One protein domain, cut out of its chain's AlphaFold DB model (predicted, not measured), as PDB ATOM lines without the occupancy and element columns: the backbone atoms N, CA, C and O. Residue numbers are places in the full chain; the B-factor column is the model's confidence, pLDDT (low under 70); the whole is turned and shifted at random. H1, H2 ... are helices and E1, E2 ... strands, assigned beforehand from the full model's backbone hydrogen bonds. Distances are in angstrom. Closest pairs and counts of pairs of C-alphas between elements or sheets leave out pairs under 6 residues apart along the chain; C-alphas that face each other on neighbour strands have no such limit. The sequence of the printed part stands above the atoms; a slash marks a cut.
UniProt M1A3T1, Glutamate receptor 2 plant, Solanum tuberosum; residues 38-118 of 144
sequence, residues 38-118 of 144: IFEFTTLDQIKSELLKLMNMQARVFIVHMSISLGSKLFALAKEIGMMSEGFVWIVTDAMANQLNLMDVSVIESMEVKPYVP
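What this domain is: This is residues 38 to 118 of the 144 residues of the protein "Glutamate receptor 2 plant" of Solanum tuberosum (UniProt M1A3T1). Helix H2 is the middle of a small body, with H1 crossing it at one side and a pair of short strands, E1 and E2, at another. The short helix H4 touches H2 too, and H3 follows E2. The printed part has 81 residues, with four named helices and two named strands in the order H1, E1, H2, E2, H3, H4 along the chain; E1 and E2 make a parallel sheet, and the class is mostly helix, with helices holding 34 and strands 8 of the 42 residues in named elements. The whole is compact, radius of gyration of the C-alphas 12.2 A, spanning 32 by 28 by 23 A.

Where its parts are: H1, residues 44 to 56, begins at C-alpha (-10.784, 32.413, 60.265) and is 18.5 A long. E1 is 61 to 64, H2 68 to 80, 18.2 A, E2 89 to 92, H3 94 to 97, and H4 105 to 108, ending at C-alpha (-13.452, 30.038, 41.304).

How they stand to each other: H1 touches H2 at residues 73 to 78 alone, closest C-alphas Lys 48 and Leu 77, 6.3 A, a steep tilt of 59 degrees, the same way. H2 only just touches H4, with 3 pairs of C-alphas within 8 A, closest Ala 76 and Val 107, 6.5 A. E1 and E2 are parallel, 19 degrees; N 62 and O 89 are 2.9 A apart. E1, H2, E2 make a strand-helix-strand unit, two parallel strands joined through a helix, with a right-handed crossover. Every O i to N i+4 pair in H1 is within hydrogen-bond range, 8 of 9 in H2; H3 and H4 are too short for such a pair.

The domain as a whole: The C-alphas of Asp 45 and Pro 118, the two farthest apart, are 37.5 A apart. The printed part has no cut, no link is long, and no printed residue is under 70 in pLDDT.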
ATOM      1  N   ILE A  38       0.082  28.005  57.947       82.50
ATOM      2  CA  ILE A  38      -1.303  27.972  58.420       82.50
ATOM      3  C   ILE A  38      -1.678  26.505  58.642       82.50
ATOM      4  O   ILE A  38      -1.420  25.660  57.782       82.50
ATOM      5  N   PHE A  39      -2.247  26.185  59.802       79.31
ATOM      6  CA  PHE A  39      -2.654  24.823  60.147       79.31
ATOM      7  C   PHE A  39      -4.123  24.583  59.772       79.31
ATOM      8  O   PHE A  39      -4.923  25.510  59.734       79.31
ATOM      9  N   GLU A  40      -4.511  23.322  59.555       75.00
ATOM     10  CA  GLU A  40      -5.898  22.962  59.188       75.00
ATOM     11  C   GLU A  40      -6.935  23.435  60.228       75.00
ATOM     12  O   GLU A  40      -8.074  23.744  59.889       75.00
ATOM     13  N   PHE A  41      -6.524  23.531  61.496       76.75
ATOM     14  CA  PHE A  41      -7.363  23.957  62.623       76.75
ATOM     15  C   PHE A  41      -7.257  25.457  62.932       76.75
ATOM     16  O   PHE A  41      -7.759  25.907  63.959       76.75
ATOM     17  N   THR A  42      -6.557  26.225  62.092       83.56
ATOM     18  CA  THR A  42      -6.429  27.675  62.251       83.56
ATOM     19  C   THR A  42      -7.799  28.338  62.073       83.56
ATOM     20  O   THR A  42      -8.554  28.003  61.158       83.56
ATOM     21  N   THR A  43      -8.135  29.272  62.965       90.06
ATOM     22  CA  THR A  43      -9.418  29.990  62.913       90.06
ATOM     23  C   THR A  43      -9.448  30.984  61.751       90.06
ATOM     24  O   THR A  43      -8.402  31.406  61.254       90.06
ATOM     25  N   LEU A  44     -10.645  31.404  61.324       89.88
ATOM     26  CA  LEU A  44     -10.784  32.413  60.265       89.88
ATOM     27  C   LEU A  44     -10.058  33.721  60.626       89.88
ATOM     28  O   LEU A  44      -9.353  34.272  59.784       89.88
ATOM     29  N   ASP A  45     -10.126  34.156  61.888       91.69
ATOM     30  CA  ASP A  45      -9.435  35.363  62.364       91.69
ATOM     31  C   ASP A  45      -7.912  35.250  62.264       91.69
ATOM     32  O   ASP A  45      -7.225  36.205  61.896       91.69
ATOM     33  N   GLN A  46      -7.364  34.069  62.556       91.56
ATOM     34  CA  GLN A  46      -5.933  33.817  62.431       91.56
ATOM     35  C   GLN A  46      -5.492  33.816  60.960       91.56
ATOM     36  O   GLN A  46      -4.462  34.411  60.644       91.56
ATOM     37  N   ILE A  47      -6.278  33.219  60.053       93.25
ATOM     38  CA  ILE A  47      -6.009  33.279  58.604       93.25
ATOM     39  C   ILE A  47      -6.044  34.734  58.122       93.25
ATOM     40  O   ILE A  47      -5.123  35.182  57.441       93.25
ATOM     41  N   LYS A  48      -7.068  35.496  58.523       94.25
ATOM     42  CA  LYS A  48      -7.209  36.918  58.180       94.25
ATOM     43  C   LYS A  48      -6.037  37.747  58.708       94.25
ATOM     44  O   LYS A  48      -5.508  38.584  57.983       94.25
ATOM     45  N   SER A  49      -5.573  37.481  59.930       92.88
ATOM     46  CA  SER A  49      -4.393  38.138  60.506       92.88
ATOM     47  C   SER A  49      -3.123  37.872  59.692       92.88
ATOM     48  O   SER A  49      -2.365  38.803  59.418       92.88
ATOM     49  N   GLU A  50      -2.895  36.629  59.258       92.00
ATOM     50  CA  GLU A  50      -1.755  36.295  58.397       92.00
ATOM     51  C   GLU A  50      -1.842  36.986  57.031       92.00
ATOM     52  O   GLU A  50      -0.842  37.527  56.556       92.00
ATOM     53  N   LEU A  51      -3.031  37.047  56.429       93.06
ATOM     54  CA  LEU A  51      -3.244  37.772  55.176       93.06
ATOM     55  C   LEU A  51      -2.954  39.277  55.318       93.06
ATOM     56  O   LEU A  51      -2.274  39.851  54.472       93.06
ATOM     57  N   LEU A  52      -3.377  39.907  56.417       92.94
ATOM     58  CA  LEU A  52      -3.077  41.319  56.685       92.94
ATOM     59  C   LEU A  52      -1.572  41.575  56.859       92.94
ATOM     60  O   LEU A  52      -1.054  42.579  56.369       92.94
ATOM     61  N   LYS A  53      -0.832  40.658  57.500       91.38
ATOM     62  CA  LYS A  53       0.639  40.749  57.577       91.38
ATOM     63  C   LYS A  53       1.267  40.695  56.186       91.38
ATOM     64  O   LYS A  53       2.126  41.517  55.876       91.38
ATOM     65  N   LEU A  54       0.823  39.755  55.352       90.19
ATOM     66  CA  LEU A  54       1.291  39.601  53.973       90.19
ATOM     67  C   LEU A  54       1.009  40.848  53.125       90.19
ATOM     68  O   LEU A  54       1.882  41.295  52.382       90.19
ATOM     69  N   MET A  55      -0.179  41.433  53.280       88.69
ATOM     70  CA  MET A  55      -0.568  42.682  52.625       88.69
ATOM     71  C   MET A  55       0.361  43.839  53.020       88.69
ATOM     72  O   MET A  55       0.860  44.555  52.153       88.69
ATOM     73  N   ASN A  56       0.667  43.976  54.314       90.19
ATOM     74  CA  ASN A  56       1.548  45.028  54.832       90.19
ATOM     75  C   ASN A  56       3.011  44.871  54.393       90.19
ATOM     76  O   ASN A  56       3.729  45.860  54.273       90.19
ATOM     77  N   MET A  57       3.450  43.643  54.110       87.75
ATOM     78  CA  MET A  57       4.771  43.371  53.532       87.75
ATOM     79  C   MET A  57       4.876  43.763  52.048       87.75
ATOM     80  O   MET A  57       5.927  43.552  51.448       87.75
ATOM     81  N   GLN A  58       3.806  44.301  51.445       81.38
ATOM     82  CA  GLN A  58       3.716  44.636  50.018       81.38
ATOM     83  C   GLN A  58       4.001  43.436  49.096       81.38
ATOM     84  O   GLN A  58       4.396  43.598  47.941       81.38
ATOM     85  N   ALA A  59       3.780  42.213  49.587       83.31
ATOM     86  CA  ALA A  59       3.876  41.020  48.763       83.31
ATOM     87  C   ALA A  59       2.732  41.012  47.739       83.31
ATOM     88  O   ALA A  59       1.569  41.223  48.084       83.31
ATOM     89  N   ARG A  60       3.068  40.774  46.469       88.75
ATOM     90  CA  ARG A  60       2.097  40.738  45.361       88.75
ATOM     91  C   ARG A  60       1.935  39.350  44.748       88.75
ATOM     92  O   ARG A  60       0.947  39.112  44.069       88.75
ATOM     93  N   VAL A  61       2.876  38.437  44.991       89.06
ATOM     94  CA  VAL A  61       2.850  37.064  44.472       89.06
ATOM     95  C   VAL A  61       2.871  36.092  45.642       89.06
ATOM     96  O   VAL A  61       3.784  36.128  46.468       89.06
ATOM     97  N   PHE A  62       1.886  35.204  45.691       90.19
ATOM     98  CA  PHE A  62       1.737  34.201  46.737       90.19
ATOM     99  C   PHE A  62       1.767  32.806  46.139       90.19
ATOM    100  O   PHE A  62       1.098  32.540  45.144       90.19
ATOM    101  N   ILE A  63       2.509  31.900  46.775       89.06
ATOM    102  CA  ILE A  63       2.459  30.478  46.440       89.06
ATOM    103  C   ILE A  63       1.730  29.743  47.559       89.06
ATOM    104  O   ILE A  63       2.142  29.795  48.718       89.06
ATOM    105  N   VAL A  64       0.650  29.057  47.204       89.69
ATOM    106  CA  VAL A  64      -0.263  28.397  48.132       89.69
ATOM    107  C   VAL A  64      -0.133  26.884  47.977       89.69
ATOM    108  O   VAL A  64      -0.383  26.318  46.912       89.69
ATOM    109  N   HIS A  65       0.266  26.233  49.068       88.19
ATOM    110  CA  HIS A  65       0.357  24.781  49.181       88.19
ATOM    111  C   HIS A  65      -0.364  24.322  50.452       88.19
ATOM    112  O   HIS A  65       0.201  24.378  51.546       88.19
ATOM    113  N   MET A  66      -1.621  23.907  50.311       86.44
ATOM    114  CA  MET A  66      -2.469  23.413  51.402       86.44
ATOM    115  C   MET A  66      -3.591  22.518  50.863       86.44
ATOM    116  O   MET A  66      -3.662  22.261  49.664       86.44
ATOM    117  N   SER A  67      -4.446  22.010  51.749       86.06
ATOM    118  CA  SER A  67      -5.674  21.304  51.375       86.06
ATOM    119  C   SER A  67      -6.650  22.246  50.658       86.06
ATOM    120  O   SER A  67      -6.649  23.458  50.889       86.06
ATOM    121  N   ILE A  68      -7.525  21.693  49.810       84.94
ATOM    122  CA  ILE A  68      -8.571  22.485  49.151       84.94
ATOM    123  C   ILE A  68      -9.527  23.120  50.175       84.94
ATOM    124  O   ILE A  68      -9.910  24.273  50.018       84.94
ATOM    125  N   SER A  69      -9.832  22.416  51.273       85.31
ATOM    126  CA  SER A  69     -10.691  22.895  52.364       85.31
ATOM    127  C   SER A  69     -10.147  24.153  53.034       85.31
ATOM    128  O   SER A  69     -10.892  25.110  53.254       85.31
ATOM    129  N   LEU A  70      -8.852  24.168  53.359       87.69
ATOM    130  CA  LEU A  70      -8.197  25.328  53.959       87.69
ATOM    131  C   LEU A  70      -7.994  26.446  52.930       87.69
ATOM    132  O   LEU A  70      -8.222  27.615  53.239       87.69
ATOM    133  N   GLY A  71      -7.640  26.077  51.697       88.88
ATOM    134  CA  GLY A  71      -7.480  27.001  50.578       88.88
ATOM    135  C   GLY A  71      -8.741  27.803  50.282       88.88
ATOM    136  O   GLY A  71      -8.663  29.021  50.165       88.88
ATOM    137  N   SER A  72      -9.909  27.156  50.241       87.19
ATOM    138  CA  SER A  72     -11.190  27.840  50.018       87.19
ATOM    139  C   SER A  72     -11.451  28.926  51.062       87.19
ATOM    140  O   SER A  72     -11.832  30.040  50.712       87.19
ATOM    141  N   LYS A  73     -11.192  28.636  52.347       90.06
ATOM    142  CA  LYS A  73     -11.335  29.620  53.435       90.06
ATOM    143  C   LYS A  73     -10.361  30.784  53.263       90.06
ATOM    144  O   LYS A  73     -10.740  31.937  53.446       90.06
ATOM    145  N   LEU A  74      -9.115  30.482  52.895       92.69
ATOM    146  CA  LEU A  74      -8.087  31.486  52.642       92.69
ATOM    147  C   LEU A  74      -8.472  32.413  51.485       92.69
ATOM    148  O   LEU A  74      -8.378  33.627  51.640       92.69
ATOM    149  N   PHE A  75      -8.937  31.870  50.360       91.25
ATOM    150  CA  PHE A  75      -9.320  32.673  49.197       91.25
ATOM    151  C   PHE A  75     -10.592  33.485  49.428       91.25
ATOM    152  O   PHE A  75     -10.661  34.628  48.982       91.25
ATOM    153  N   ALA A  76     -11.562  32.954  50.177       90.88
ATOM    154  CA  ALA A  76     -12.740  33.717  50.584       90.88
ATOM    155  C   ALA A  76     -12.352  34.950  51.422       90.88
ATOM    156  O   ALA A  76     -12.780  36.063  51.120       90.88
ATOM    157  N   LEU A  77     -11.469  34.777  52.412       93.56
ATOM    158  CA  LEU A  77     -10.960  35.888  53.222       93.56
ATOM    159  C   LEU A  77     -10.095  36.853  52.405       93.56
ATOM    160  O   LEU A  77     -10.214  38.063  52.565       93.56
ATOM    161  N   ALA A  78      -9.250  36.340  51.508       93.31
ATOM    162  CA  ALA A  78      -8.446  37.164  50.609       93.31
ATOM    163  C   ALA A  78      -9.330  38.027  49.697       93.31
ATOM    164  O   ALA A  78      -9.015  39.194  49.467       93.31
ATOM    165  N   LYS A  79     -10.453  37.482  49.212       92.00
ATOM    166  CA  LYS A  79     -11.458  38.225  48.443       92.00
ATOM    167  C   LYS A  79     -12.094  39.328  49.287       92.00
ATOM    168  O   LYS A  79     -12.133  40.467  48.839       92.00
ATOM    169  N   GLU A  80     -12.518  39.007  50.511       92.75
ATOM    170  CA  GLU A  80     -13.135  39.957  51.450       92.75
ATOM    171  C   GLU A  80     -12.244  41.181  51.720       92.75
ATOM    172  O   GLU A  80     -12.729  42.309  51.734       92.75
ATOM    173  N   ILE A  81     -10.935  40.978  51.896       93.62
ATOM    174  CA  ILE A  81      -9.978  42.060  52.193       93.62
ATOM    175  C   ILE A  81      -9.324  42.667  50.938       93.62
ATOM    176  O   ILE A  81      -8.371  43.436  51.048       93.62
ATOM    177  N   GLY A  82      -9.797  42.308  49.740       91.88
ATOM    178  CA  GLY A  82      -9.334  42.888  48.476       91.88
ATOM    179  C   GLY A  82      -8.008  42.340  47.935       91.88
ATOM    180  O   GLY A  82      -7.499  42.859  46.946       91.88
ATOM    181  N   MET A  83      -7.451  41.271  48.502       93.12
ATOM    182  CA  MET A  83      -6.229  40.624  47.997       93.12
ATOM    183  C   MET A  83      -6.460  39.696  46.788       93.12
ATOM    184  O   MET A  83      -5.507  39.123  46.266       93.12
ATOM    185  N   MET A  84      -7.706  39.543  46.323       91.12
ATOM    186  CA  MET A  84      -8.043  38.908  45.031       91.12
ATOM    187  C   MET A  84      -8.276  39.941  43.913       91.12
ATOM    188  O   MET A  84      -8.703  39.581  42.822       91.12
ATOM    189  N   SER A  85      -8.042  41.228  44.191       88.94
ATOM    190  CA  SER A  85      -8.163  42.304  43.203       88.94
ATOM    191  C   SER A  85      -6.897  42.456  42.351       88.94
ATOM    192  O   SER A  85      -5.899  41.751  42.541       88.94
ATOM    193  N   GLU A  86      -6.943  43.387  41.397       86.69
ATOM    194  CA  GLU A  86      -5.851  43.634  40.465       86.69
ATOM    195  C   GLU A  86      -4.498  43.861  41.163       86.69
ATOM    196  O   GLU A  86      -4.343  44.573  42.163       86.69
ATOM    197  N   GLY A  87      -3.482  43.224  40.584       87.31
ATOM    198  CA  GLY A  87      -2.094  43.313  40.998       87.31
ATOM    199  C   GLY A  87      -1.699  42.337  42.107       87.31
ATOM    200  O   GLY A  87      -0.569  42.435  42.578       87.31
ATOM    201  N   PHE A  88      -2.567  41.410  42.510       90.88
ATOM    202  CA  PHE A  88      -2.176  40.224  43.271       90.88
ATOM    203  C   PHE A  88      -2.154  38.986  42.370       90.88
ATOM    204  O   PHE A  88      -2.999  38.819  41.497       90.88
ATOM    205  N   VAL A  89      -1.177  38.106  42.586       89.81
ATOM    206  CA  VAL A  89      -1.003  36.853  41.847       89.81
ATOM    207  C   VAL A  89      -0.975  35.695  42.833       89.81
ATOM    208  O   VAL A  89      -0.171  35.676  43.766       89.81
ATOM    209  N   TRP A  90      -1.821  34.698  42.589       90.44
ATOM    210  CA  TRP A  90      -1.942  33.499  43.412       90.44
ATOM    211  C   TRP A  90      -1.535  32.267  42.605       90.44
ATOM    212  O   TRP A  90      -2.167  31.919  41.613       90.44
ATOM    213  N   ILE A  91      -0.471  31.593  43.034       88.00
ATOM    214  CA  ILE A  91       0.033  30.360  42.428       88.00
ATOM    215  C   ILE A  91      -0.349  29.203  43.343       88.00
ATOM    216  O   ILE A  91       0.170  29.085  44.452       88.00
ATOM    217  N   VAL A  92      -1.239  28.331  42.887       87.75
ATOM    218  CA  VAL A  92      -1.629  27.123  43.626       87.75
ATOM    219  C   VAL A  92      -0.816  25.922  43.158       87.75
ATOM    220  O   VAL A  92      -0.521  25.778  41.972       87.75
ATOM    221  N   THR A  93      -0.444  25.038  44.084       84.38
ATOM    222  CA  THR A  93       0.186  23.764  43.706       84.38
ATOM    223  C   THR A  93      -0.812  22.823  43.029       84.38
ATOM    224  O   THR A  93      -2.012  22.887  43.300       84.38
ATOM    225  N   ASP A  94      -0.304  21.912  42.202       75.50
ATOM    226  CA  ASP A  94      -1.053  20.851  41.511       75.50
ATOM    227  C   ASP A  94      -2.042  20.097  42.414       75.50
ATOM    228  O   ASP A  94      -3.180  19.852  42.018       75.50
ATOM    229  N   ALA A  95      -1.647  19.809  43.655       74.62
ATOM    230  CA  ALA A  95      -2.492  19.171  44.659       74.62
ATOM    231  C   ALA A  95      -3.816  19.921  44.905       74.62
ATOM    232  O   ALA A  95      -4.845  19.285  45.100       74.62
ATOM    233  N   MET A  96      -3.803  21.256  44.854       79.81
ATOM    234  CA  MET A  96      -5.015  22.077  44.951       79.81
ATOM    235  C   MET A  96      -5.691  22.248  43.592       79.81
ATOM    236  O   MET A  96      -6.911  22.148  43.506       79.81
ATOM    237  N   ALA A  97      -4.913  22.486  42.529       77.62
ATOM    238  CA  ALA A  97      -5.447  22.725  41.186       77.62
ATOM    239  C   ALA A  97      -6.323  21.559  40.688       77.62
ATOM    240  O   ALA A  97      -7.372  21.775  40.085       77.62
ATOM    241  N   ASN A  98      -5.939  20.322  41.013       79.19
ATOM    242  CA  ASN A  98      -6.678  19.112  40.645       79.19
ATOM    243  C   ASN A  98      -8.020  18.950  41.382       79.19
ATOM    244  O   ASN A  98      -8.792  18.056  41.048       79.19
ATOM    245  N   GLN A  99      -8.288  19.778  42.394       81.38
ATOM    246  CA  GLN A  99      -9.480  19.718  43.240       81.38
ATOM    247  C   GLN A  99     -10.297  21.017  43.195       81.38
ATOM    248  O   GLN A  99     -11.160  21.228  44.046       81.38
ATOM    249  N   LEU A 100     -10.043  21.903  42.221       78.94
ATOM    250  CA  LEU A 100     -10.729  23.198  42.122       78.94
ATOM    251  C   LEU A 100     -12.246  23.063  41.999       78.94
ATOM    252  O   LEU A 100     -12.962  23.900  42.526       78.94
ATOM    253  N   ASN A 101     -12.738  21.981  41.397       76.69
ATOM    254  CA  ASN A 101     -14.166  21.673  41.310       76.69
ATOM    255  C   ASN A 101     -14.863  21.481  42.674       76.69
ATOM    256  O   ASN A 101     -16.085  21.400  42.711       76.69
ATOM    257  N   LEU A 102     -14.109  21.373  43.774       80.69
ATOM    258  CA  LEU A 102     -14.634  21.284  45.139       80.69
ATOM    259  C   LEU A 102     -14.740  22.650  45.840       80.69
ATOM    260  O   LEU A 102     -15.227  22.711  46.969       80.69
ATOM    261  N   MET A 103     -14.250  23.732  45.225       78.31
ATOM    262  CA  MET A 103     -14.405  25.085  45.763       78.31
ATOM    263  C   MET A 103     -15.777  25.668  45.417       78.31
ATOM    264  O   MET A 103     -16.414  25.272  44.443       78.31
ATOM    265  N   ASP A 104     -16.215  26.644  46.215       79.44
ATOM    266  CA  ASP A 104     -17.401  27.438  45.900       79.44
ATOM    267  C   ASP A 104     -17.208  28.152  44.552       79.44
ATOM    268  O   ASP A 104     -16.165  28.768  44.308       79.44
ATOM    269  N   VAL A 105     -18.218  28.072  43.684       78.00
ATOM    270  CA  VAL A 105     -18.192  28.644  42.331       78.00
ATOM    271  C   VAL A 105     -17.843  30.131  42.368       78.00
ATOM    272  O   VAL A 105     -17.022  30.577  41.577       78.00
ATOM    273  N   SER A 106     -18.348  30.879  43.352       78.06
ATOM    274  CA  SER A 106     -18.079  32.316  43.497       78.06
ATOM    275  C   SER A 106     -16.613  32.648  43.811       78.06
ATOM    276  O   SER A 106     -16.160  33.778  43.586       78.06
ATOM    277  N   VAL A 107     -15.862  31.686  44.359       71.44
ATOM    278  CA  VAL A 107     -14.416  31.795  44.588       71.44
ATOM    279  C   VAL A 107     -13.679  31.494  43.291       71.44
ATOM    280  O   VAL A 107     -12.825  32.282  42.892       71.44
ATOM    281  N   ILE A 108     -14.058  30.422  42.589       74.81
ATOM    282  CA  ILE A 108     -13.452  30.038  41.304       74.81
ATOM    283  C   ILE A 108     -13.670  31.124  40.247       74.81
ATOM    284  O   ILE A 108     -12.728  31.488  39.556       74.81
ATOM    285  N   GLU A 109     -14.873  31.691  40.148       78.50
ATOM    286  CA  GLU A 109     -15.213  32.756  39.192       78.50
ATOM    287  C   GLU A 109     -14.407  34.039  39.415       78.50
ATOM    288  O   GLU A 109     -14.213  34.820  38.488       78.50
ATOM    289  N   SER A 110     -13.907  34.256  40.634       71.81
ATOM    290  CA  SER A 110     -13.004  35.373  40.927       71.81
ATOM    291  C   SER A 110     -11.540  35.093  40.573       71.81
ATOM    292  O   SER A 110     -10.691  35.954  40.784       71.81
ATOM    293  N   MET A 111     -11.230  33.900  40.056       75.06
ATOM    294  CA  MET A 111      -9.878  33.464  39.721       75.06
ATOM    295  C   MET A 111      -9.752  33.207  38.221       75.06
ATOM    296  O   MET A 111     -10.496  32.422  37.638       75.06
ATOM    297  N   GLU A 112      -8.724  33.779  37.600       72.50
ATOM    298  CA  GLU A 112      -8.257  33.295  36.303       72.50
ATOM    299  C   GLU A 112      -7.218  32.189  36.540       72.50
ATOM    300  O   GLU A 112      -6.122  32.434  37.053       72.50
ATOM    301  N   VAL A 113      -7.567  30.942  36.210       71.81
ATOM    302  CA  VAL A 113      -6.691  29.785  36.442       71.81
ATOM    303  C   VAL A 113      -5.997  29.386  35.148       71.81
ATOM    304  O   VAL A 113      -6.626  28.906  34.207       71.81
ATOM    305  N   LYS A 114      -4.666  29.503  35.129       76.31
ATOM    306  CA  LYS A 114      -3.829  29.037  34.020       76.31
ATOM    307  C   LYS A 114      -2.856  27.954  34.499       76.31
ATOM    308  O   LYS A 114      -1.932  28.270  35.251       76.31
ATOM    309  N   PRO A 115      -3.016  26.686  34.078       76.38
ATOM    310  CA  PRO A 115      -2.072  25.640  34.446       76.38
ATOM    311  C   PRO A 115      -0.704  25.906  33.808       76.38
ATOM    312  O   PRO A 115      -0.602  26.234  32.622       76.38
ATOM    313  N   TYR A 116       0.365  25.735  34.586       80.38
ATOM    314  CA  TYR A 116       1.722  25.776  34.052       80.38
ATOM    315  C   TYR A 116       2.089  24.415  33.457       80.38
ATOM    316  O   TYR A 116       2.266  23.434  34.180       80.38
ATOM    317  N   VAL A 117       2.230  24.370  32.134       82.81
ATOM    318  CA  VAL A 117       2.676  23.183  31.400       82.81
ATOM    319  C   VAL A 117       4.048  23.484  30.790       82.81
ATOM    320  O   VAL A 117       4.133  24.307  29.874       82.81
ATOM    321  N   PRO A 118       5.139  22.860  31.275       85.12
ATOM    322  CA  PRO A 118       6.464  23.050  30.698       85.12
ATOM    323  C   PRO A 118       6.491  22.679  29.212       85.12
ATOM    324  O   PRO A 118       5.977  21.629  28.814       85.12
TER     325      PRO A 118